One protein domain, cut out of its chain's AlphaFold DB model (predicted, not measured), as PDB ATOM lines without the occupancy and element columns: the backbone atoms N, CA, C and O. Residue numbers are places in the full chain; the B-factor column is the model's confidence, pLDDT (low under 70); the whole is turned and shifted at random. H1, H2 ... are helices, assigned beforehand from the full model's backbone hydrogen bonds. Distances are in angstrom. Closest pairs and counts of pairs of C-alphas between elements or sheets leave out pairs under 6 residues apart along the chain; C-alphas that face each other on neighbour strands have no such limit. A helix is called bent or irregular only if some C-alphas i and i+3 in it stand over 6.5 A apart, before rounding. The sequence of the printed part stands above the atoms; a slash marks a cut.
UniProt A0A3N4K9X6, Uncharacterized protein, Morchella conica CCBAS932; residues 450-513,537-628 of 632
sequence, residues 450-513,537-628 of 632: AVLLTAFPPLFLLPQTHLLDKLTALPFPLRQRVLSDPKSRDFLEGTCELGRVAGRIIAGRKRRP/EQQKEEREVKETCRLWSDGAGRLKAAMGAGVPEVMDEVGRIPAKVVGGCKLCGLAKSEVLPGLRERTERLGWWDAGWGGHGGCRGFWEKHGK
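What this domain is: This is residues 450 to 513 and 537 to 628 of the 632 residues of an uncharacterized protein of Morchella conica CCBAS932 (UniProt A0A3N4K9X6). Three long helices, H2, H4 and H5, stand side by side as an up-and-down bundle, each running against the one before it in the chain. H3 makes the turn from H2 to H4 at one end, H6 crosses H4, and a long winding stretch with no named element, residues 564 to 616, extends toward the other end as far as Val 582. The 156 printed residues include six named helices, H1 to H6 in chain order, and no named strand; the class is all helix. The whole is compact, with a radius of gyration of the C-alphas of 16.1 A and spans of 52 by 36 by 31 A.

How they stand to each other: H5, residues 537 to 563, touches H4, residues 486 to 509, at a shallow tilt of 28 degrees, opposite ways; their closest C-alphas, Ile 506 and Val 545, are 6.6 A apart. H2, residues 456 to 472, touches residues 547 to 558 of H5, the same way at 20 degrees, a shallow tilt, with C-alphas Pro 457 and Thr 548 closest at 6.2 A. With residues 456 to 463 alone H2 touches H4, closest at C-alphas Pro 463 and Leu 492, 6.9 A. H6, residues 617 to 626, touches H4 about perpendicular, at 84 degrees, with C-alphas Val 501 and Cys 619 5.8 A apart. H1, residues 450 to 454, touches H5, C-alphas Ala 450 and Glu 541 being closest at 4.5 A. H3, residues 476 to 484, is close to H2 but not clearly touching, 5.8 A between C-alphas Leu 471 and Arg 479. Every O i to N i+4 pair is within hydrogen-bond range in H1, H3, H4 and H6, against 8 of 13 in H2 and 21 of 23 in H5.

Where its parts are: H5 is 36.4 A long, H4 34.3 A, H2 23.8 A. H2 is irregular, with C-alphas 466 and 469 7.2 A apart; H5 only just, with C-alphas 554 and 557 6.7 A apart. H1 begins at C-alpha 450 (-23.918, -52.966, -21.120); H6 ends at C-alpha 626 (-27.823, -40.509, -15.323).

The domain as a whole: The farthest C-alphas, Pro 475 and Val 582, are 52.6 A apart. Residues 514 to 536 are not printed; C-alphas 513 and 537 are 14.3 A apart across the cut. The link from H5 to H6 is long, 53 residues. Residues 513 and 579 to 581 have pLDDT under 70.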
ATOM      1  N   ALA A 450     -24.073 -52.278 -22.399       94.94
ATOM      2  CA  ALA A 450     -23.918 -52.966 -21.120       94.94
ATOM      3  C   ALA A 450     -23.813 -51.979 -19.941       94.94
ATOM      4  O   ALA A 450     -24.480 -52.164 -18.932       94.94
ATOM      5  N   VAL A 451     -23.052 -50.887 -20.081       95.69
ATOM      6  CA  VAL A 451     -22.926 -49.861 -19.031       95.69
ATOM      7  C   VAL A 451     -24.248 -49.119 -18.838       95.69
ATOM      8  O   VAL A 451     -24.692 -48.947 -17.710       95.69
ATOM      9  N   LEU A 452     -24.932 -48.744 -19.924       96.06
ATOM     10  CA  LEU A 452     -26.252 -48.105 -19.834       96.06
ATOM     11  C   LEU A 452     -27.271 -48.980 -19.087       96.06
ATOM     12  O   LEU A 452     -28.061 -48.462 -18.303       96.06
ATOM     13  N   LEU A 453     -27.249 -50.296 -19.324       96.94
ATOM     14  CA  LEU A 453     -28.186 -51.240 -18.718       96.94
ATOM     15  C   LEU A 453     -27.959 -51.419 -17.214       96.94
ATOM     16  O   LEU A 453     -28.933 -51.505 -16.471       96.94
ATOM     17  N   THR A 454     -26.709 -51.346 -16.745       96.88
ATOM     18  CA  THR A 454     -26.396 -51.422 -15.302       96.88
ATOM     19  C   THR A 454     -27.020 -50.291 -14.472       96.88
ATOM     20  O   THR A 454     -27.131 -50.414 -13.255       96.88
ATOM     21  N   ALA A 455     -27.482 -49.210 -15.110       97.00
ATOM     22  CA  ALA A 455     -28.168 -48.110 -14.436       97.00
ATOM     23  C   ALA A 455     -29.605 -48.451 -14.009       97.00
ATOM     24  O   ALA A 455     -30.117 -47.855 -13.068       97.00
ATOM     25  N   PHE A 456     -30.289 -49.362 -14.711       97.75
ATOM     26  CA  PHE A 456     -31.722 -49.609 -14.509       97.75
ATOM     27  C   PHE A 456     -32.077 -50.419 -13.258       97.75
ATOM     28  O   PHE A 456     -33.058 -50.045 -12.615       97.75
ATOM     29  N   PRO A 457     -31.329 -51.472 -12.867       96.75
ATOM     30  CA  PRO A 457     -31.630 -52.261 -11.674       96.75
ATOM     31  C   PRO A 457     -31.953 -51.437 -10.415       96.75
ATOM     32  O   PRO A 457     -33.041 -51.621  -9.864       96.75
ATOM     33  N   PRO A 458     -31.109 -50.480  -9.972       96.88
ATOM     34  CA  PRO A 458     -31.441 -49.672  -8.800       96.88
ATOM     35  C   PRO A 458     -32.660 -48.769  -9.031       96.88
ATOM     36  O   PRO A 458     -33.447 -48.560  -8.112       96.88
ATOM     37  N   LEU A 459     -32.862 -48.268 -10.254       96.75
ATOM     38  CA  LEU A 459     -33.982 -47.379 -10.573       96.75
ATOM     39  C   LEU A 459     -35.334 -48.107 -10.576       96.75
ATOM     40  O   LEU A 459     -36.341 -47.530 -10.172       96.75
ATOM     41  N   PHE A 460     -35.374 -49.376 -10.988       97.12
ATOM     42  CA  PHE A 460     -36.594 -50.193 -10.961       97.12
ATOM     43  C   PHE A 460     -37.022 -50.596  -9.547       97.12
ATOM     44  O   PHE A 460     -38.200 -50.865  -9.322       97.12
ATOM     45  N   LEU A 461     -36.101 -50.588  -8.581       96.69
ATOM     46  CA  LEU A 461     -36.395 -50.895  -7.178       96.69
ATOM     47  C   LEU A 461     -36.941 -49.692  -6.392       96.69
ATOM     48  O   LEU A 461     -37.561 -49.876  -5.340       96.69
ATOM     49  N   LEU A 462     -36.760 -48.467  -6.896       96.38
ATOM     50  CA  LEU A 462     -37.279 -47.244  -6.275       96.38
ATOM     51  C   LEU A 462     -38.799 -47.274  -6.015       96.38
ATOM     52  O   LEU A 462     -39.199 -47.056  -4.872       96.38
ATOM     53  N   PRO A 463     -39.676 -47.545  -7.003       96.50
ATOM     54  CA  PRO A 463     -41.126 -47.594  -6.773       96.50
ATOM     55  C   PRO A 463     -41.535 -48.588  -5.680       96.50
ATOM     56  O   PRO A 463     -42.422 -48.288  -4.879       96.50
ATOM     57  N   GLN A 464     -40.872 -49.744  -5.625       95.81
ATOM     58  CA  GLN A 464     -41.147 -50.809  -4.666       95.81
ATOM     59  C   GLN A 464     -40.814 -50.351  -3.251       95.81
ATOM     60  O   GLN A 464     -41.707 -50.236  -2.411       95.81
ATOM     61  N   THR A 465     -39.554 -49.975  -3.046       95.75
ATOM     62  CA  THR A 465     -39.013 -49.603  -1.735       95.75
ATOM     63  C   THR A 465     -39.636 -48.324  -1.169       95.75
ATOM     64  O   THR A 465     -39.855 -48.213   0.040       95.75
ATOM     65  N   HIS A 466     -39.949 -47.342  -2.022       95.44
ATOM     66  CA  HIS A 466     -40.412 -46.033  -1.559       95.44
ATOM     67  C   HIS A 466     -41.925 -45.911  -1.422       95.44
ATOM     68  O   HIS A 466     -42.379 -45.181  -0.535       95.44
ATOM     69  N   LEU A 467     -42.698 -46.594  -2.270       96.19
ATOM     70  CA  LEU A 467     -44.145 -46.409  -2.336       96.19
ATOM     71  C   LEU A 467     -44.904 -47.729  -2.208       96.19
ATOM     72  O   LEU A 467     -45.701 -47.877  -1.285       96.19
ATOM     73  N   LEU A 468     -44.683 -48.680  -3.116       96.19
ATOM     74  CA  LEU A 468     -45.582 -49.825  -3.270       96.19
ATOM     75  C   LEU A 468     -45.559 -50.765  -2.062       96.19
ATOM     76  O   LEU A 468     -46.631 -51.171  -1.620       96.19
ATOM     77  N   ASP A 469     -44.394 -51.041  -1.471       95.94
ATOM     78  CA  ASP A 469     -44.299 -51.901  -0.285       95.94
ATOM     79  C   ASP A 469     -45.055 -51.287   0.894       95.94
ATOM     80  O   ASP A 469     -45.812 -51.961   1.592       95.94
ATOM     81  N   LYS A 470     -44.953 -49.965   1.052       96.00
ATOM     82  CA  LYS A 470     -45.651 -49.240   2.112       96.00
ATOM     83  C   LYS A 470     -47.158 -49.164   1.882       96.00
ATOM     84  O   LYS A 470     -47.926 -49.132   2.841       96.00
ATOM     85  N   LEU A 471     -47.595 -49.153   0.621       95.75
ATOM     86  CA  LEU A 471     -49.014 -49.210   0.292       95.75
ATOM     87  C   LEU A 471     -49.628 -50.547   0.699       95.75
ATOM     88  O   LEU A 471     -50.779 -50.543   1.119       95.75
ATOM     89  N   THR A 472     -48.902 -51.668   0.618       95.06
ATOM     90  CA  THR A 472     -49.471 -52.995   0.922       95.06
ATOM     91  C   THR A 472     -50.044 -53.099   2.339       95.06
ATOM     92  O   THR A 472     -51.100 -53.705   2.510       95.06
ATOM     93  N   ALA A 473     -49.428 -52.420   3.312       94.88
ATOM     94  CA  ALA A 473     -49.861 -52.385   4.710       94.88
ATOM     95  C   ALA A 473     -51.119 -51.526   4.960       94.88
ATOM     96  O   ALA A 473     -51.724 -51.607   6.029       94.88
ATOM     97  N   LEU A 474     -51.519 -50.682   4.004       95.75
ATOM     98  CA  LEU A 474     -52.668 -49.791   4.154       95.75
ATOM     99  C   LEU A 474     -53.972 -50.474   3.723       95.75
ATOM    100  O   LEU A 474     -53.983 -51.242   2.753       95.75
ATOM    101  N   PRO A 475     -55.112 -50.123   4.349       96.81
ATOM    102  CA  PRO A 475     -56.405 -50.594   3.884       96.81
ATOM    103  C   PRO A 475     -56.720 -50.010   2.500       96.81
ATOM    104  O   PRO A 475     -56.329 -48.891   2.156       96.81
ATOM    105  N   PHE A 476     -57.478 -50.764   1.707       95.62
ATOM    106  CA  PHE A 476     -57.813 -50.444   0.317       95.62
ATOM    107  C   PHE A 476     -58.231 -48.982   0.032       95.62
ATOM    108  O   PHE A 476     -57.633 -48.379  -0.863       95.62
ATOM    109  N   PRO A 477     -59.164 -48.346   0.774       96.25
ATOM    110  CA  PRO A 477     -59.570 -46.965   0.488       96.25
ATOM    111  C   PRO A 477     -58.441 -45.941   0.684       96.25
ATOM    112  O   PRO A 477     -58.400 -44.912   0.008       96.25
ATOM    113  N   LEU A 478     -57.499 -46.217   1.590       96.50
ATOM    114  CA  LEU A 478     -56.303 -45.397   1.778       96.50
ATOM    115  C   LEU A 478     -55.316 -45.595   0.625       96.50
ATOM    116  O   LEU A 478     -54.813 -44.605   0.096       96.50
ATOM    117  N   ARG A 479     -55.104 -46.843   0.178       96.69
ATOM    118  CA  ARG A 479     -54.285 -47.135  -1.012       96.69
ATOM    119  C   ARG A 479     -54.798 -46.382  -2.234       96.69
ATOM    120  O   ARG A 479     -54.024 -45.698  -2.893       96.69
ATOM    121  N   GLN A 480     -56.105 -46.440  -2.490       96.62
ATOM    122  CA  GLN A 480     -56.724 -45.715  -3.599       96.62
ATOM    123  C   GLN A 480     -56.526 -44.204  -3.484       96.62
ATOM    124  O   GLN A 480     -56.233 -43.556  -4.487       96.62
ATOM    125  N   ARG A 481     -56.635 -43.632  -2.277       97.19
ATOM    126  CA  ARG A 481     -56.387 -42.200  -2.059       97.19
ATOM    127  C   ARG A 481     -54.947 -41.815  -2.389       97.19
ATOM    128  O   ARG A 481     -54.751 -40.828  -3.087       97.19
ATOM    129  N   VAL A 482     -53.963 -42.585  -1.923       97.00
ATOM    130  CA  VAL A 482     -52.544 -42.307  -2.206       97.00
ATOM    131  C   VAL A 482     -52.241 -42.467  -3.696       97.00
ATOM    132  O   VAL A 482     -51.560 -41.620  -4.261       97.00
ATOM    133  N   LEU A 483     -52.783 -43.496  -4.355       96.44
ATOM    134  CA  LEU A 483     -52.611 -43.711  -5.798       96.44
ATOM    135  C   LEU A 483     -53.352 -42.676  -6.662       96.44
ATOM    136  O   LEU A 483     -52.952 -42.427  -7.796       96.44
ATOM    137  N   SER A 484     -54.413 -42.062  -6.134       96.75
ATOM    138  CA  SER A 484     -55.127 -40.965  -6.797       96.75
ATOM    139  C   SER A 484     -54.399 -39.627  -6.683       96.75
ATOM    140  O   SER A 484     -54.740 -38.694  -7.412       96.75
ATOM    141  N   ASP A 485     -53.423 -39.513  -5.779       97.00
ATOM    142  CA  ASP A 485     -52.629 -38.299  -5.647       97.00
ATOM    143  C   ASP A 485     -51.767 -38.091  -6.906       97.00
ATOM    144  O   ASP A 485     -51.080 -39.021  -7.347       97.00
ATOM    145  N   PRO A 486     -51.783 -36.889  -7.512       96.19
ATOM    146  CA  PRO A 486     -51.049 -36.633  -8.744       96.19
ATOM    147  C   PRO A 486     -49.544 -36.860  -8.592       96.19
ATOM    148  O   PRO A 486     -48.933 -37.363  -9.527       96.19
ATOM    149  N   LYS A 487     -48.940 -36.585  -7.424       95.88
ATOM    150  CA  LYS A 487     -47.495 -36.795  -7.239       95.88
ATOM    151  C   LYS A 487     -47.153 -38.284  -7.265       95.88
ATOM    152  O   LYS A 487     -46.222 -38.678  -7.961       95.88
ATOM    153  N   SER A 488     -47.934 -39.119  -6.572       96.44
ATOM    154  CA  SER A 488     -47.794 -40.583  -6.646       96.44
ATOM    155  C   SER A 488     -47.945 -41.087  -8.076       96.44
ATOM    156  O   SER A 488     -47.184 -41.938  -8.529       96.44
ATOM    157  N   ARG A 489     -48.938 -40.568  -8.802       96.25
ATOM    158  CA  ARG A 489     -49.187 -40.971 -10.184       96.25
ATOM    159  C   ARG A 489     -48.029 -40.585 -11.099       96.25
ATOM    160  O   ARG A 489     -47.585 -41.424 -11.880       96.25
ATOM    161  N   ASP A 490     -47.515 -39.366 -10.977       95.88
ATOM    162  CA  ASP A 490     -46.391 -38.894 -11.783       95.88
ATOM    163  C   ASP A 490     -45.109 -39.691 -11.487       95.88
ATOM    164  O   ASP A 490     -44.322 -39.966 -12.395       95.88
ATOM    165  N   PHE A 491     -44.919 -40.145 -10.241       96.12
ATOM    166  CA  PHE A 491     -43.833 -41.063  -9.880       96.12
ATOM    167  C   PHE A 491     -43.881 -42.378 -10.625       96.12
ATOM    168  O   PHE A 491     -42.893 -42.818 -11.224       96.12
ATOM    169  N   LEU A 492     -45.042 -43.017 -10.574       96.62
ATOM    170  CA  LEU A 492     -45.245 -44.300 -11.210       96.62
ATOM    171  C   LEU A 492     -45.201 -44.145 -12.741       96.62
ATOM    172  O   LEU A 492     -44.641 -45.000 -13.425       96.62
ATOM    173  N   GLU A 493     -45.684 -43.024 -13.290       95.62
ATOM    174  CA  GLU A 493     -45.557 -42.704 -14.717       95.62
ATOM    175  C   GLU A 493     -44.090 -42.517 -15.133       95.62
ATOM    176  O   GLU A 493     -43.677 -43.085 -16.148       95.62
ATOM    177  N   GLY A 494     -43.286 -41.807 -14.335       95.19
ATOM    178  CA  GLY A 494     -41.844 -41.664 -14.557       95.19
ATOM    179  C   GLY A 494     -41.099 -43.003 -14.484       95.19
ATOM    180  O   GLY A 494     -40.234 -43.284 -15.312       95.19
ATOM    181  N   THR A 495     -41.492 -43.878 -13.558       96.62
ATOM    182  CA  THR A 495     -40.978 -45.256 -13.467       96.62
ATOM    183  C   THR A 495     -41.305 -46.052 -14.734       96.62
ATOM    184  O   THR A 495     -40.450 -46.737 -15.293       96.62
ATOM    185  N   CYS A 496     -42.534 -45.942 -15.244       96.56
ATOM    186  CA  CYS A 496     -42.890 -46.557 -16.518       96.56
ATOM    187  C   CYS A 496     -42.127 -45.961 -17.697       96.56
ATOM    188  O   CYS A 496     -41.801 -46.695 -18.625       96.56
ATOM    189  N   GLU A 497     -41.801 -44.669 -17.675       96.19
ATOM    190  CA  GLU A 497     -40.954 -44.082 -18.711       96.19
ATOM    191  C   GLU A 497     -39.538 -44.664 -18.691       96.19
ATOM    192  O   GLU A 497     -39.014 -44.973 -19.760       96.19
ATOM    193  N   LEU A 498     -38.957 -44.940 -17.517       97.00
ATOM    194  CA  LEU A 498     -37.699 -45.692 -17.433       97.00
ATOM    195  C   LEU A 498     -37.821 -47.086 -18.044       97.00
ATOM    196  O   LEU A 498     -36.957 -47.469 -18.831       97.00
ATOM    197  N   GLY A 499     -38.903 -47.815 -17.752       97.31
ATOM    198  CA  GLY A 499     -39.183 -49.108 -18.386       97.31
ATOM    199  C   GLY A 499     -39.222 -49.003 -19.917       97.31
ATOM    200  O   GLY A 499     -38.604 -49.805 -20.619       97.31
ATOM    201  N   ARG A 500     -39.850 -47.949 -20.462       96.69
ATOM    202  CA  ARG A 500     -39.846 -47.676 -21.912       96.69
ATOM    203  C   ARG A 500     -38.462 -47.317 -22.443       96.69
ATOM    204  O   ARG A 500     -38.122 -47.675 -23.567       96.69
ATOM    205  N   VAL A 501     -37.657 -46.557 -21.706       97.38
ATOM    206  CA  VAL A 501     -36.281 -46.244 -22.127       97.38
ATOM    207  C   VAL A 501     -35.433 -47.517 -22.157       97.38
ATOM    208  O   VAL A 501     -34.774 -47.759 -23.167       97.38
ATOM    209  N   ALA A 502     -35.511 -48.359 -21.123       97.62
ATOM    210  CA  ALA A 502     -34.817 -49.645 -21.068       97.62
ATOM    211  C   ALA A 502     -35.211 -50.544 -22.244       97.62
ATOM    212  O   ALA A 502     -34.345 -50.985 -22.997       97.62
ATOM    213  N   GLY A 503     -36.515 -50.735 -22.476       96.75
ATOM    214  CA  GLY A 503     -37.006 -51.532 -23.601       96.75
ATOM    215  C   GLY A 503     -36.543 -51.006 -24.960       96.75
ATOM    216  O   GLY A 503     -36.127 -51.785 -25.815       96.75
ATOM    217  N   ARG A 504     -36.500 -49.679 -25.145       96.06
ATOM    218  CA  ARG A 504     -35.950 -49.069 -26.366       96.06
ATOM    219  C   ARG A 504     -34.461 -49.350 -26.541       96.06
ATOM    220  O   ARG A 504     -34.032 -49.647 -27.653       96.06
ATOM    221  N   ILE A 505     -33.669 -49.255 -25.472       96.38
ATOM    222  CA  ILE A 505     -32.235 -49.577 -25.503       96.38
ATOM    223  C   ILE A 505     -32.035 -51.057 -25.865       96.38
ATOM    224  O   ILE A 505     -31.256 -51.354 -26.769       96.38
ATOM    225  N   ILE A 506     -32.786 -51.963 -25.234       96.06
ATOM    226  CA  ILE A 506     -32.735 -53.412 -25.487       96.06
ATOM    227  C   ILE A 506     -33.104 -53.742 -26.936       96.06
ATOM    228  O   ILE A 506     -32.427 -54.544 -27.579       96.06
ATOM    229  N   ALA A 507     -34.145 -53.112 -27.478       94.31
ATOM    230  CA  ALA A 507     -34.546 -53.306 -28.867       94.31
ATOM    231  C   ALA A 507     -33.492 -52.775 -29.846       94.31
ATOM    232  O   ALA A 507     -33.119 -53.432 -30.820       94.31
ATOM    233  N   GLY A 508     -32.998 -51.566 -29.582       93.56
ATOM    234  CA  GLY A 508     -32.097 -50.872 -30.485       93.56
ATOM    235  C   GLY A 508     -30.667 -51.406 -30.460       93.56
ATOM    236  O   GLY A 508     -29.936 -51.222 -31.435       93.56
ATOM    237  N   ARG A 509     -30.284 -52.172 -29.428       91.25
ATOM    238  CA  ARG A 509     -28.980 -52.847 -29.354       91.25
ATOM    239  C   ARG A 509     -28.690 -53.724 -30.576       91.25
ATOM    240  O   ARG A 509     -27.598 -53.667 -31.127       91.25
ATOM    241  N   LYS A 510     -29.701 -54.446 -31.083       83.75
ATOM    242  CA  LYS A 510     -29.574 -55.329 -32.259       83.75
ATOM    243  C   LYS A 510     -29.332 -54.553 -33.560       83.75
ATOM    244  O   LYS A 510     -28.847 -55.128 -34.530       83.75
ATOM    245  N   ARG A 511     -29.694 -53.266 -33.593       79.56
ATOM    246  CA  ARG A 511     -29.572 -52.383 -34.763       79.56
ATOM    247  C   ARG A 511     -28.296 -51.574 -34.772       79.56
ATOM    248  O   ARG A 511     -27.916 -51.086 -35.836       79.56
ATOM    249  N   ARG A 512     -27.666 -51.377 -33.608       75.50
ATOM    250  CA  ARG A 512     -26.387 -50.680 -33.563       75.50
ATOM    251  C   ARG A 512     -25.457 -51.452 -34.488       75.50
ATOM    252  O   ARG A 512     -25.290 -52.658 -34.284       75.50
ATOM    253  N   PRO A 513     -24.921 -50.810 -35.545       65.25
ATOM    254  CA  PRO A 513     -23.940 -51.476 -36.367       65.25
ATOM    255  C   PRO A 513     -22.885 -51.919 -35.379       65.25
ATOM    256  O   PRO A 513     -22.381 -51.086 -34.622       65.25
ATOM    257  N   GLU A 537     -17.941 -58.909 -24.769       85.75
ATOM    258  CA  GLU A 537     -18.766 -57.704 -24.595       85.75
ATOM    259  C   GLU A 537     -20.235 -57.963 -24.936       85.75
ATOM    260  O   GLU A 537     -21.116 -57.579 -24.166       85.75
ATOM    261  N   GLN A 538     -20.497 -58.681 -26.032       87.44
ATOM    262  CA  GLN A 538     -21.848 -59.093 -26.417       87.44
ATOM    263  C   GLN A 538     -22.483 -60.001 -25.353       87.44
ATOM    264  O   GLN A 538     -23.633 -59.793 -24.974       87.44
ATOM    265  N   GLN A 539     -21.733 -60.975 -24.830       91.12
ATOM    266  CA  GLN A 539     -22.209 -61.869 -23.774       91.12
ATOM    267  C   GLN A 539     -22.504 -61.108 -22.474       91.12
ATOM    268  O   GLN A 539     -23.491 -61.392 -21.792       91.12
ATOM    269  N   LYS A 540     -21.663 -60.127 -22.124       93.44
ATOM    270  CA  LYS A 540     -21.899 -59.245 -20.979       93.44
ATOM    271  C   LYS A 540     -23.169 -58.428 -21.190       93.44
ATOM    272  O   LYS A 540     -24.011 -58.394 -20.304       93.44
ATOM    273  N   GLU A 541     -23.343 -57.825 -22.359       93.50
ATOM    274  CA  GLU A 541     -24.554 -57.079 -22.697       93.50
ATOM    275  C   GLU A 541     -25.814 -57.952 -22.609       93.50
ATOM    276  O   GLU A 541     -26.811 -57.537 -22.029       93.50
ATOM    277  N   GLU A 542     -25.772 -59.183 -23.122       94.31
ATOM    278  CA  GLU A 542     -26.883 -60.134 -23.015       94.31
ATOM    279  C   GLU A 542     -27.215 -60.497 -21.567       94.31
ATOM    280  O   GLU A 542     -28.393 -60.615 -21.227       94.31
ATOM    281  N   ARG A 543     -26.206 -60.618 -20.696       96.62
ATOM    282  CA  ARG A 543     -26.422 -60.796 -19.254       96.62
ATOM    283  C   ARG A 543     -27.156 -59.598 -18.651       96.62
ATOM    284  O   ARG A 543     -28.145 -59.802 -17.952       96.62
ATOM    285  N   GLU A 544     -26.708 -58.377 -18.946       96.94
ATOM    286  CA  GLU A 544     -27.344 -57.161 -18.423       96.94
ATOM    287  C   GLU A 544     -28.780 -56.996 -18.940       96.94
ATOM    288  O   GLU A 544     -29.659 -56.553 -18.200       96.94
ATOM    289  N   VAL A 545     -29.059 -57.389 -20.188       97.00
ATOM    290  CA  VAL A 545     -30.426 -57.374 -20.726       97.00
ATOM    291  C   VAL A 545     -31.324 -58.351 -19.984       97.00
ATOM    292  O   VAL A 545     -32.406 -57.955 -19.556       97.00
ATOM    293  N   LYS A 546     -30.884 -59.600 -19.799       96.81
ATOM    294  CA  LYS A 546     -31.667 -60.605 -19.068       96.81
ATOM    295  C   LYS A 546     -31.984 -60.137 -17.654       96.81
ATOM    296  O   LYS A 546     -33.132 -60.239 -17.231       96.81
ATOM    297  N   GLU A 547     -31.002 -59.565 -16.962       97.19
ATOM    298  CA  GLU A 547     -31.206 -59.041 -15.611       97.19
ATOM    299  C   GLU A 547     -32.161 -57.840 -15.594       97.19
ATOM    300  O   GLU A 547     -33.080 -57.790 -14.778       97.19
ATOM    301  N   THR A 548     -32.016 -56.912 -16.543       97.62
ATOM    302  CA  THR A 548     -32.914 -55.755 -16.677       97.62
ATOM    303  C   THR A 548     -34.357 -56.193 -16.946       97.62
ATOM    304  O   THR A 548     -35.282 -55.683 -16.311       97.62
ATOM    305  N   CYS A 549     -34.568 -57.150 -17.857       97.25
ATOM    306  CA  CYS A 549     -35.888 -57.707 -18.159       97.25
ATOM    307  C   CYS A 549     -36.492 -58.417 -16.943       97.25
ATOM    308  O   CYS A 549     -37.651 -58.168 -16.617       97.25
ATOM    309  N   ARG A 550     -35.703 -59.250 -16.251       97.44
ATOM    310  CA  ARG A 550     -36.127 -59.986 -15.052       97.44
ATOM    311  C   ARG A 550     -36.583 -59.038 -13.941       97.44
ATOM    312  O   ARG A 550     -37.693 -59.165 -13.428       97.44
ATOM    313  N   LEU A 551     -35.766 -58.037 -13.613       97.06
ATOM    314  CA  LEU A 551     -36.102 -57.046 -12.589       97.06
ATOM    315  C   LEU A 551     -37.320 -56.205 -12.972       97.06
ATOM    316  O   LEU A 551     -38.151 -55.893 -12.118       97.06
ATOM    317  N   TRP A 552     -37.457 -55.858 -14.256       97.44
ATOM    318  CA  TRP A 552     -38.654 -55.179 -14.731       97.44
ATOM    319  C   TRP A 552     -39.900 -56.046 -14.539       97.44
ATOM    320  O   TRP A 552     -40.884 -55.560 -13.982       97.44
ATOM    321  N   SER A 553     -39.876 -57.322 -14.942       97.00
ATOM    322  CA  SER A 553     -41.027 -58.220 -14.778       97.00
ATOM    323  C   SER A 553     -41.426 -58.411 -13.312       97.00
ATOM    324  O   SER A 553     -42.621 -58.369 -13.010       97.00
ATOM    325  N   ASP A 554     -40.453 -58.498 -12.398       96.12
ATOM    326  CA  ASP A 554     -40.686 -58.643 -10.951       96.12
ATOM    327  C   ASP A 554     -41.413 -57.418 -10.347       96.12
ATOM    328  O   ASP A 554     -42.203 -57.525  -9.397       96.12
ATOM    329  N   GLY A 555     -41.150 -56.223 -10.885       95.38
ATOM    330  CA  GLY A 555     -41.795 -54.971 -10.475       95.38
ATOM    331  C   GLY A 555     -43.105 -54.676 -11.218       95.38
ATOM    332  O   GLY A 555     -44.035 -54.095 -10.644       95.38
ATOM    333  N   ALA A 556     -43.209 -55.103 -12.480       96.06
ATOM    334  CA  ALA A 556     -44.268 -54.706 -13.403       96.06
ATOM    335  C   ALA A 556     -45.663 -55.169 -12.968       96.06
ATOM    336  O   ALA A 556     -46.621 -54.426 -13.166       96.06
ATOM    337  N   GLY A 557     -45.805 -56.349 -12.353       96.00
ATOM    338  CA  GLY A 557     -47.105 -56.830 -11.860       96.00
ATOM    339  C   GLY A 557     -47.723 -55.890 -10.817       96.00
ATOM    340  O   GLY A 557     -48.886 -55.500 -10.918       96.00
ATOM    341  N   ARG A 558     -46.908 -55.420  -9.869       95.62
ATOM    342  CA  ARG A 558     -47.329 -54.460  -8.837       95.62
ATOM    343  C   ARG A 558     -47.606 -53.074  -9.418       95.62
ATOM    344  O   ARG A 558     -48.576 -52.429  -9.029       95.62
ATOM    345  N   LEU A 559     -46.811 -52.641 -10.399       96.75
ATOM    346  CA  LEU A 559     -47.088 -51.408 -11.142       96.75
ATOM    347  C   LEU A 559     -48.415 -51.500 -11.911       96.75
ATOM    348  O   LEU A 559     -49.172 -50.531 -11.927       96.75
ATOM    349  N   LYS A 560     -48.726 -52.657 -12.514       96.50
ATOM    350  CA  LYS A 560     -49.994 -52.899 -13.224       96.50
ATOM    351  C   LYS A 560     -51.174 -52.855 -12.256       96.50
ATOM    352  O   LYS A 560     -52.178 -52.234 -12.580       96.50
ATOM    353  N   ALA A 561     -51.039 -53.421 -11.059       95.75
ATOM    354  CA  ALA A 561     -52.065 -53.309 -10.022       95.75
ATOM    355  C   ALA A 561     -52.294 -51.850  -9.575       95.75
ATOM    356  O   ALA A 561     -53.426 -51.450  -9.319       95.75
ATOM    357  N   ALA A 562     -51.232 -51.039  -9.515       95.88
ATOM    358  CA  ALA A 562     -51.311 -49.645  -9.079       95.88
ATOM    359  C   ALA A 562     -51.823 -48.672 -10.161       95.88
ATOM    360  O   ALA A 562     -52.549 -47.733  -9.846       95.88
ATOM    361  N   MET A 563     -51.439 -48.869 -11.428       95.38
ATOM    362  CA  MET A 563     -51.708 -47.927 -12.529       95.38
ATOM    363  C   MET A 563     -52.598 -48.470 -13.654       95.38
ATOM    364  O   MET A 563     -52.989 -47.717 -14.550       95.38
ATOM    365  N   GLY A 564     -52.889 -49.768 -13.662       93.25
ATOM    366  CA  GLY A 564     -53.627 -50.437 -14.729       93.25
ATOM    367  C   GLY A 564     -52.815 -50.604 -16.018       93.25
ATOM    368  O   GLY A 564     -51.621 -50.905 -16.014       93.25
ATOM    369  N   ALA A 565     -53.471 -50.398 -17.162       87.75
ATOM    370  CA  ALA A 565     -52.965 -50.755 -18.491       87.75
ATOM    371  C   ALA A 565     -51.844 -49.842 -19.051       87.75
ATOM    372  O   ALA A 565     -51.506 -49.939 -20.227       87.75
ATOM    373  N   GLY A 566     -51.278 -48.927 -18.257       90.19
ATOM    374  CA  GLY A 566     -50.238 -47.982 -18.700       90.19
ATOM    375  C   GLY A 566     -48.798 -48.505 -18.623       90.19
ATOM    376  O   GLY A 566     -47.878 -47.825 -19.088       90.19
ATOM    377  N   VAL A 567     -48.600 -49.680 -18.026       96.56
ATOM    378  CA  VAL A 567     -47.277 -50.246 -17.732       96.56
ATOM    379  C   VAL A 567     -46.696 -50.930 -18.975       96.56
ATOM    380  O   VAL A 567     -47.372 -51.794 -19.538       96.56
ATOM    381  N   PRO A 568     -45.480 -50.559 -19.424       96.56
ATOM    382  CA  PRO A 568     -44.854 -51.183 -20.580       96.56
ATOM    383  C   PRO A 568     -44.429 -52.619 -20.275       96.56
ATOM    384  O   PRO A 568     -44.075 -52.970 -19.148       96.56
ATOM    385  N   GLU A 569     -44.425 -53.444 -21.308       96.00
ATOM    386  CA  GLU A 569     -43.890 -54.796 -21.268       96.00
ATOM    387  C   GLU A 569     -42.508 -54.801 -21.918       96.00
ATOM    388  O   GLU A 569     -42.369 -54.517 -23.106       96.00
ATOM    389  N   VAL A 570     -41.474 -55.049 -21.114       95.50
ATOM    390  CA  VAL A 570     -40.087 -55.104 -21.580       95.50
ATOM    391  C   VAL A 570     -39.732 -56.564 -21.806       95.50
ATOM    392  O   VAL A 570     -39.738 -57.354 -20.865       95.50
ATOM    393  N   MET A 571     -39.438 -56.913 -23.056       93.12
ATOM    394  CA  MET A 571     -39.076 -58.269 -23.466       93.12
ATOM    395  C   MET A 571     -37.645 -58.284 -24.010       93.12
ATOM    396  O   MET A 571     -37.216 -57.339 -24.675       93.12
ATOM    397  N   ASP A 572     -36.912 -59.369 -23.751       92.00
ATOM    398  CA  ASP A 572     -35.563 -59.591 -24.300       92.00
ATOM    399  C   ASP A 572     -35.618 -59.790 -25.830       92.00
ATOM    400  O   ASP A 572     -34.833 -59.227 -26.608       92.00
ATOM    401  N   GLU A 573     -36.630 -60.538 -26.279       85.12
ATOM    402  CA  GLU A 573     -36.868 -60.848 -27.683       85.12
ATOM    403  C   GLU A 573     -37.792 -59.838 -28.348       85.12
ATOM    404  O   GLU A 573     -38.965 -60.074 -28.621       85.12
ATOM    405  N   VAL A 574     -37.217 -58.695 -28.697       77.06
ATOM    406  CA  VAL A 574     -37.834 -57.847 -29.710       77.06
ATOM    407  C   VAL A 574     -37.567 -58.502 -31.065       77.06
ATOM    408  O   VAL A 574     -36.403 -58.773 -31.407       77.06
ATOM    409  N   GLY A 575     -38.645 -58.821 -31.791       76.69
ATOM    410  CA  GLY A 575     -38.605 -59.450 -33.113       76.69
ATOM    411  C   GLY A 575     -37.611 -58.753 -34.044       76.69
ATOM    412  O   GLY A 575     -37.310 -57.574 -33.872       76.69
ATOM    413  N   ARG A 576     -37.037 -59.481 -35.009       72.19
ATOM    414  CA  ARG A 576     -36.027 -58.912 -35.921       72.19
ATOM    415  C   ARG A 576     -36.646 -57.779 -36.739       72.19
ATOM    416  O   ARG A 576     -37.376 -58.031 -37.692       72.19
ATOM    417  N   ILE A 577     -36.330 -56.540 -36.381       70.44
ATOM    418  CA  ILE A 577     -36.797 -55.365 -37.111       70.44
ATOM    419  C   ILE A 577     -35.776 -55.052 -38.224       70.44
ATOM    420  O   ILE A 577     -34.570 -55.067 -37.953       70.44
ATOM    421  N   PRO A 578     -36.204 -54.820 -39.480       73.12
ATOM    422  CA  PRO A 578     -35.302 -54.642 -40.618       73.12
ATOM    423  C   PRO A 578     -34.266 -53.523 -40.406       73.12
ATOM    424  O   PRO A 578     -34.567 -52.406 -39.988       73.12
ATOM    425  N   ALA A 579     -33.011 -53.855 -40.718       60.81
ATOM    426  CA  ALA A 579     -31.804 -53.254 -40.149       60.81
ATOM    427  C   ALA A 579     -31.290 -51.958 -40.811       60.81
ATOM    428  O   ALA A 579     -30.101 -51.659 -40.714       60.81
ATOM    429  N   LYS A 580     -32.115 -51.169 -41.506       64.62
ATOM    430  CA  LYS A 580     -31.611 -49.978 -42.216       64.62
ATOM    431  C   LYS A 580     -32.526 -48.776 -42.072       64.62
ATOM    432  O   LYS A 580     -33.300 -48.464 -42.968       64.62
ATOM    433  N   VAL A 581     -32.368 -48.051 -40.968       69.94
ATOM    434  CA  VAL A 581     -32.801 -46.653 -40.911       69.94
ATOM    435  C   VAL A 581     -31.595 -45.796 -40.559       69.94
ATOM    436  O   VAL A 581     -30.967 -45.978 -39.518       69.94
ATOM    437  N   VAL A 582     -31.239 -44.893 -41.469       76.88
ATOM    438  CA  VAL A 582     -30.170 -43.913 -41.267       76.88
ATOM    439  C   VAL A 582     -30.730 -42.795 -40.383       76.88
ATOM    440  O   VAL A 582     -31.701 -42.151 -40.767       76.88
ATOM    441  N   GLY A 583     -30.134 -42.574 -39.206       81.31
ATOM    442  CA  GLY A 583     -30.527 -41.493 -38.286       81.31
ATOM    443  C   GLY A 583     -31.483 -41.912 -37.162       81.31
ATOM    444  O   GLY A 583     -32.602 -41.410 -37.072       81.31
ATOM    445  N   GLY A 584     -31.038 -42.828 -36.296       92.06
ATOM    446  CA  GLY A 584     -31.754 -43.219 -35.078       92.06
ATOM    447  C   GLY A 584     -31.425 -42.350 -33.859       92.06
ATOM    448  O   GLY A 584     -30.520 -41.520 -33.882       92.06
ATOM    449  N   CYS A 585     -32.166 -42.569 -32.774       94.81
ATOM    450  CA  CYS A 585     -31.955 -41.936 -31.477       94.81
ATOM    451  C   CYS A 585     -30.523 -42.179 -30.976       94.81
ATOM    452  O   CYS A 585     -30.087 -43.328 -30.934       94.81
ATOM    453  N   LYS A 586     -29.816 -41.139 -30.517       93.69
ATOM    454  CA  LYS A 586     -28.426 -41.261 -30.029       93.69
ATOM    455  C   LYS A 586     -28.236 -42.294 -28.911       93.69
ATOM    456  O   LYS A 586     -27.200 -42.950 -28.852       93.69
ATOM    457  N   LEU A 587     -29.230 -42.454 -28.031       95.00
ATOM    458  CA  LEU A 587     -29.142 -43.386 -26.902       95.00
ATOM    459  C   LEU A 587     -29.643 -44.791 -27.236       95.00
ATOM    460  O   LEU A 587     -28.996 -45.751 -26.852       95.00
ATOM    461  N   CYS A 588     -30.781 -44.969 -27.909       95.38
ATOM    462  CA  CYS A 588     -31.280 -46.326 -28.179       95.38
ATOM    463  C   CYS A 588     -30.962 -46.831 -29.590       95.38
ATOM    464  O   CYS A 588     -30.888 -48.031 -29.788       95.38
ATOM    465  N   GLY A 589     -30.721 -45.960 -30.567       92.94
ATOM    466  CA  GLY A 589     -30.462 -46.330 -31.963       92.94
ATOM    467  C   GLY A 589     -31.717 -46.619 -32.795       92.94
ATOM    468  O   GLY A 589     -31.603 -46.848 -33.996       92.94
ATOM    469  N   LEU A 590     -32.909 -46.588 -32.192       93.44
ATOM    470  CA  LEU A 590     -34.182 -46.764 -32.900       93.44
ATOM    471  C   LEU A 590     -34.549 -45.518 -33.708       93.44
ATOM    472  O   LEU A 590     -34.188 -44.397 -33.337       93.44
ATOM    473  N   ALA A 591     -35.280 -45.710 -34.801       92.94
ATOM    474  CA  ALA A 591     -35.718 -44.605 -35.648       92.94
ATOM    475  C   ALA A 591     -36.836 -43.782 -34.998       92.94
ATOM    476  O   ALA A 591     -37.601 -44.286 -34.182       92.94
ATOM    477  N   LYS A 592     -37.008 -42.535 -35.455       92.69
ATOM    478  CA  LYS A 592     -38.143 -41.705 -35.036       92.69
ATOM    479  C   LYS A 592     -39.489 -42.347 -35.354       92.69
ATOM    480  O   LYS A 592     -40.434 -42.047 -34.680       92.69
ATOM    481  N   SER A 593     -39.660 -43.169 -36.376       90.38
ATOM    482  CA  SER A 593     -40.979 -43.768 -36.659       90.38
ATOM    483  C   SER A 593     -41.169 -45.140 -36.015       90.38
ATOM    484  O   SER A 593     -42.167 -45.806 -36.276       90.38
ATOM    485  N   GLU A 594     -40.189 -45.611 -35.252       90.06
ATOM    486  CA  GLU A 594     -40.153 -46.987 -34.797       90.06
ATOM    487  C   GLU A 594     -40.854 -47.135 -33.456       90.06
ATOM    488  O   GLU A 594     -40.353 -46.673 -32.436       90.06
ATOM    489  N   VAL A 595     -42.001 -47.810 -33.491       90.50
ATOM    490  CA  VAL A 595     -42.790 -48.124 -32.304       90.50
ATOM    491  C   VAL A 595     -42.566 -49.576 -31.926       90.50
ATOM    492  O   VAL A 595     -42.726 -50.477 -32.752       90.50
ATOM    493  N   LEU A 596     -42.204 -49.807 -30.667       91.75
ATOM    494  CA  LEU A 596     -42.015 -51.155 -30.149       91.75
ATOM    495  C   LEU A 596     -43.342 -51.741 -29.644       91.75
ATOM    496  O   LEU A 596     -44.019 -51.102 -28.827       91.75
ATOM    497  N   PRO A 597     -43.721 -52.960 -30.079       89.62
ATOM    498  CA  PRO A 597     -44.879 -53.640 -29.515       89.62
ATOM    499  C   PRO A 597     -44.658 -53.878 -28.014       89.62
ATOM    500  O   PRO A 597     -43.540 -54.123 -27.571       89.62
ATOM    501  N   GLY A 598     -45.718 -53.748 -27.214       89.19
ATOM    502  CA  GLY A 598     -45.665 -53.956 -25.758       89.19
ATOM    503  C   GLY A 598     -45.206 -52.746 -24.933       89.19
ATOM    504  O   GLY A 598     -45.653 -52.580 -23.797       89.19
ATOM    505  N   LEU A 599     -44.425 -51.813 -25.494       89.69
ATOM    506  CA  LEU A 599     -43.957 -50.629 -24.750       89.69
ATOM    507  C   LEU A 599     -45.028 -49.549 -24.530       89.69
ATOM    508  O   LEU A 599     -44.809 -48.610 -23.757       89.69
ATOM    509  N   ARG A 600     -46.190 -49.682 -25.188       86.38
ATOM    510  CA  ARG A 600     -47.319 -48.735 -25.119       86.38
ATOM    511  C   ARG A 600     -46.842 -47.289 -25.275       86.38
ATOM    512  O   ARG A 600     -47.091 -46.433 -24.421       86.38
ATOM    513  N   GLU A 601     -46.076 -47.045 -26.334       85.62
ATOM    514  CA  GLU A 601     -45.511 -45.728 -26.598       85.62
ATOM    515  C   GLU A 601     -46.621 -44.720 -26.884       85.62
ATOM    516  O   GLU A 601     -47.540 -44.965 -27.664       85.62
ATOM    517  N   ARG A 602     -46.538 -43.556 -26.239       81.06
ATOM    518  CA  ARG A 602     -47.445 -42.437 -26.501       81.06
ATOM    519  C   ARG A 602     -46.862 -41.558 -27.601       81.06
ATOM    520  O   ARG A 602     -46.499 -40.410 -27.348       81.06
ATOM    521  N   THR A 603     -46.764 -42.103 -28.810       79.19
ATOM    522  CA  THR A 603     -46.190 -41.427 -29.990       79.19
ATOM    523  C   THR A 603     -46.925 -40.125 -30.335       79.19
ATOM    524  O   THR A 603     -46.344 -39.205 -30.903       79.19
ATOM    525  N   GLU A 604     -48.190 -40.010 -29.927       73.62
ATOM    526  CA  GLU A 604     -49.036 -38.830 -30.135       73.62
ATOM    527  C   GLU A 604     -48.664 -37.629 -29.249       73.62
ATOM    528  O   GLU A 604     -49.097 -36.506 -29.510       73.62
ATOM    529  N   ARG A 605     -47.858 -37.818 -28.192       75.62
ATOM    530  CA  ARG A 605     -47.465 -36.699 -27.330       75.62
ATOM    531  C   ARG A 605     -46.430 -35.818 -28.033       75.62
ATOM    532  O   ARG A 605     -45.346 -36.261 -28.413       75.62
ATOM    533  N   LEU A 606     -46.748 -34.527 -28.136       73.94
ATOM    534  CA  LEU A 606     -45.787 -33.488 -28.505       73.94
ATOM    535  C   LEU A 606     -44.531 -33.617 -27.624       73.94
ATOM    536  O   LEU A 606     -44.629 -33.710 -26.400       73.94
ATOM    537  N   GLY A 607     -43.355 -33.653 -28.251       81.56
ATOM    538  CA  GLY A 607     -42.071 -33.790 -27.553       81.56
ATOM    539  C   GLY A 607     -41.588 -35.226 -27.325       81.56
ATOM    540  O   GLY A 607     -40.570 -35.417 -26.666       81.56
ATOM    541  N   TRP A 608     -42.254 -36.244 -27.881       89.50
ATOM    542  CA  TRP A 608     -41.736 -37.617 -27.798       89.50
ATOM    543  C   TRP A 608     -40.388 -37.794 -28.527       89.50
ATOM    544  O   TRP A 608     -39.589 -38.650 -28.147       89.50
ATOM    545  N   TRP A 609     -40.124 -36.966 -29.545       93.69
ATOM    546  CA  TRP A 609     -38.852 -36.868 -30.256       93.69
ATOM    547  C   TRP A 609     -38.303 -35.448 -30.155       93.69
ATOM    548  O   TRP A 609     -38.994 -34.481 -30.479       93.69
ATOM    549  N   ASP A 610     -37.037 -35.342 -29.784       94.00
ATOM    550  CA  ASP A 610     -36.272 -34.111 -29.743       94.00
ATOM    551  C   ASP A 610     -35.345 -34.033 -30.961       94.00
ATOM    552  O   ASP A 610     -34.380 -34.790 -31.090       94.00
ATOM    553  N   ALA A 611     -35.651 -33.112 -31.876       93.31
ATOM    554  CA  ALA A 611     -34.863 -32.906 -33.088       93.31
ATOM    555  C   ALA A 611     -33.501 -32.246 -32.820       93.31
ATOM    556  O   ALA A 611     -32.565 -32.497 -33.574       93.31
ATOM    557  N   GLY A 612     -33.384 -31.424 -31.770       92.38
ATOM    558  CA  GLY A 612     -32.135 -30.752 -31.418       92.38
ATOM    559  C   GLY A 612     -31.128 -31.719 -30.805       92.38
ATOM    560  O   GLY A 612     -29.946 -31.672 -31.127       92.38
ATOM    561  N   TRP A 613     -31.610 -32.642 -29.972       93.50
ATOM    562  CA  TRP A 613     -30.775 -33.704 -29.416       93.50
ATOM    563  C   TRP A 613     -30.584 -34.882 -30.381       93.50
ATOM    564  O   TRP A 613     -29.536 -35.522 -30.363       93.50
ATOM    565  N   GLY A 614     -31.560 -35.154 -31.252       93.62
ATOM    566  CA  GLY A 614     -31.518 -36.262 -32.208       93.62
ATOM    567  C   GLY A 614     -31.957 -37.592 -31.594       93.62
ATOM    568  O   GLY A 614     -31.268 -38.603 -31.731       93.62
ATOM    569  N   GLY A 615     -33.091 -37.613 -30.894       95.19
ATOM    570  CA  GLY A 615     -33.616 -38.855 -30.330       95.19
ATOM    571  C   GLY A 615     -34.881 -38.691 -29.505       95.19
ATOM    572  O   GLY A 615     -35.504 -37.636 -29.497       95.19
ATOM    573  N   HIS A 616     -35.282 -39.751 -28.808       95.62
ATOM    574  CA  HIS A 616     -36.497 -39.725 -27.999       95.62
ATOM    575  C   HIS A 616     -36.365 -38.821 -26.771       95.62
ATOM    576  O   HIS A 616     -35.338 -38.854 -26.095       95.62
ATOM    577  N   GLY A 617     -37.437 -38.109 -26.417       94.88
ATOM    578  CA  GLY A 617     -37.492 -37.250 -25.232       94.88
ATOM    579  C   GLY A 617     -37.176 -38.008 -23.938       94.88
ATOM    580  O   GLY A 617     -36.324 -37.577 -23.168       94.88
ATOM    581  N   GLY A 618     -37.756 -39.200 -23.746       95.00
ATOM    582  CA  GLY A 618     -37.451 -40.049 -22.583       95.00
ATOM    583  C   GLY A 618     -35.993 -40.520 -22.533       95.00
ATOM    584  O   GLY A 618     -35.372 -40.520 -21.473       95.00
ATOM    585  N   CYS A 619     -35.407 -40.854 -23.689       96.69
ATOM    586  CA  CYS A 619     -33.991 -41.208 -23.786       96.69
ATOM    587  C   CYS A 619     -33.083 -40.018 -23.441       96.69
ATOM    588  O   CYS A 619     -32.113 -40.188 -22.705       96.69
ATOM    589  N   ARG A 620     -33.410 -38.818 -23.934       95.88
ATOM    590  CA  ARG A 620     -32.700 -37.581 -23.593       95.88
ATOM    591  C   ARG A 620     -32.764 -37.312 -22.089       95.88
ATOM    592  O   ARG A 620     -31.720 -37.139 -21.473       95.88
ATOM    593  N   GLY A 621     -33.959 -37.348 -21.497       95.38
ATOM    594  CA  GLY A 621     -34.152 -37.104 -20.064       95.38
ATOM    595  C   GLY A 621     -33.396 -38.101 -19.181       95.38
ATOM    596  O   GLY A 621     -32.792 -37.712 -18.185       95.38
ATOM    597  N   PHE A 622     -33.350 -39.377 -19.581       96.75
ATOM    598  CA  PHE A 622     -32.504 -40.379 -18.927       96.75
ATOM    599  C   PHE A 622     -31.017 -40.043 -19.024       96.75
ATOM    600  O   PHE A 622     -30.312 -40.088 -18.017       96.75
ATOM    601  N   TRP A 623     -30.544 -39.680 -20.213       96.19
ATOM    602  CA  TRP A 623     -29.140 -39.353 -20.426       96.19
ATOM    603  C   TRP A 623     -28.702 -38.100 -19.660       96.19
ATOM    604  O   TRP A 623     -27.629 -38.087 -19.068       96.19
ATOM    605  N   GLU A 624     -29.529 -37.058 -19.615       95.25
ATOM    606  CA  GLU A 624     -29.210 -35.822 -18.889       95.25
ATOM    607  C   GLU A 624     -29.078 -36.048 -17.377       95.25
ATOM    608  O   GLU A 624     -28.218 -35.438 -16.739       95.25
ATOM    609  N   LYS A 625     -29.885 -36.957 -16.819       94.62
ATOM    610  CA  LYS A 625     -29.875 -37.295 -15.390       94.62
ATOM    611  C   LYS A 625     -28.762 -38.264 -15.018       94.62
ATOM    612  O   LYS A 625     -27.978 -37.989 -14.117       94.62
ATOM    613  N   HIS A 626     -28.681 -39.389 -15.719       95.38
ATOM    614  CA  HIS A 626     -27.823 -40.509 -15.323       95.38
ATOM    615  C   HIS A 626     -26.532 -40.597 -16.140       95.38
ATOM    616  O   HIS A 626     -25.590 -41.273 -15.736       95.38
ATOM    617  N   GLY A 627     -26.441 -39.888 -17.267       93.25
ATOM    618  CA  GLY A 627     -25.282 -39.944 -18.156       93.25
ATOM    619  C   GLY A 627     -23.987 -39.461 -17.505       93.25
ATOM    620  O   GLY A 627     -22.924 -39.926 -17.891       93.25
ATOM    621  N   LYS A 628     -24.053 -38.582 -16.495       93.31
ATOM    622  CA  LYS A 628     -22.866 -38.158 -15.729       93.31
ATOM    623  C   LYS A 628     -22.288 -39.314 -14.913       93.31
ATOM    624  O   LYS A 628     -21.107 -39.601 -15.030       93.31
TER     625      LYS A 628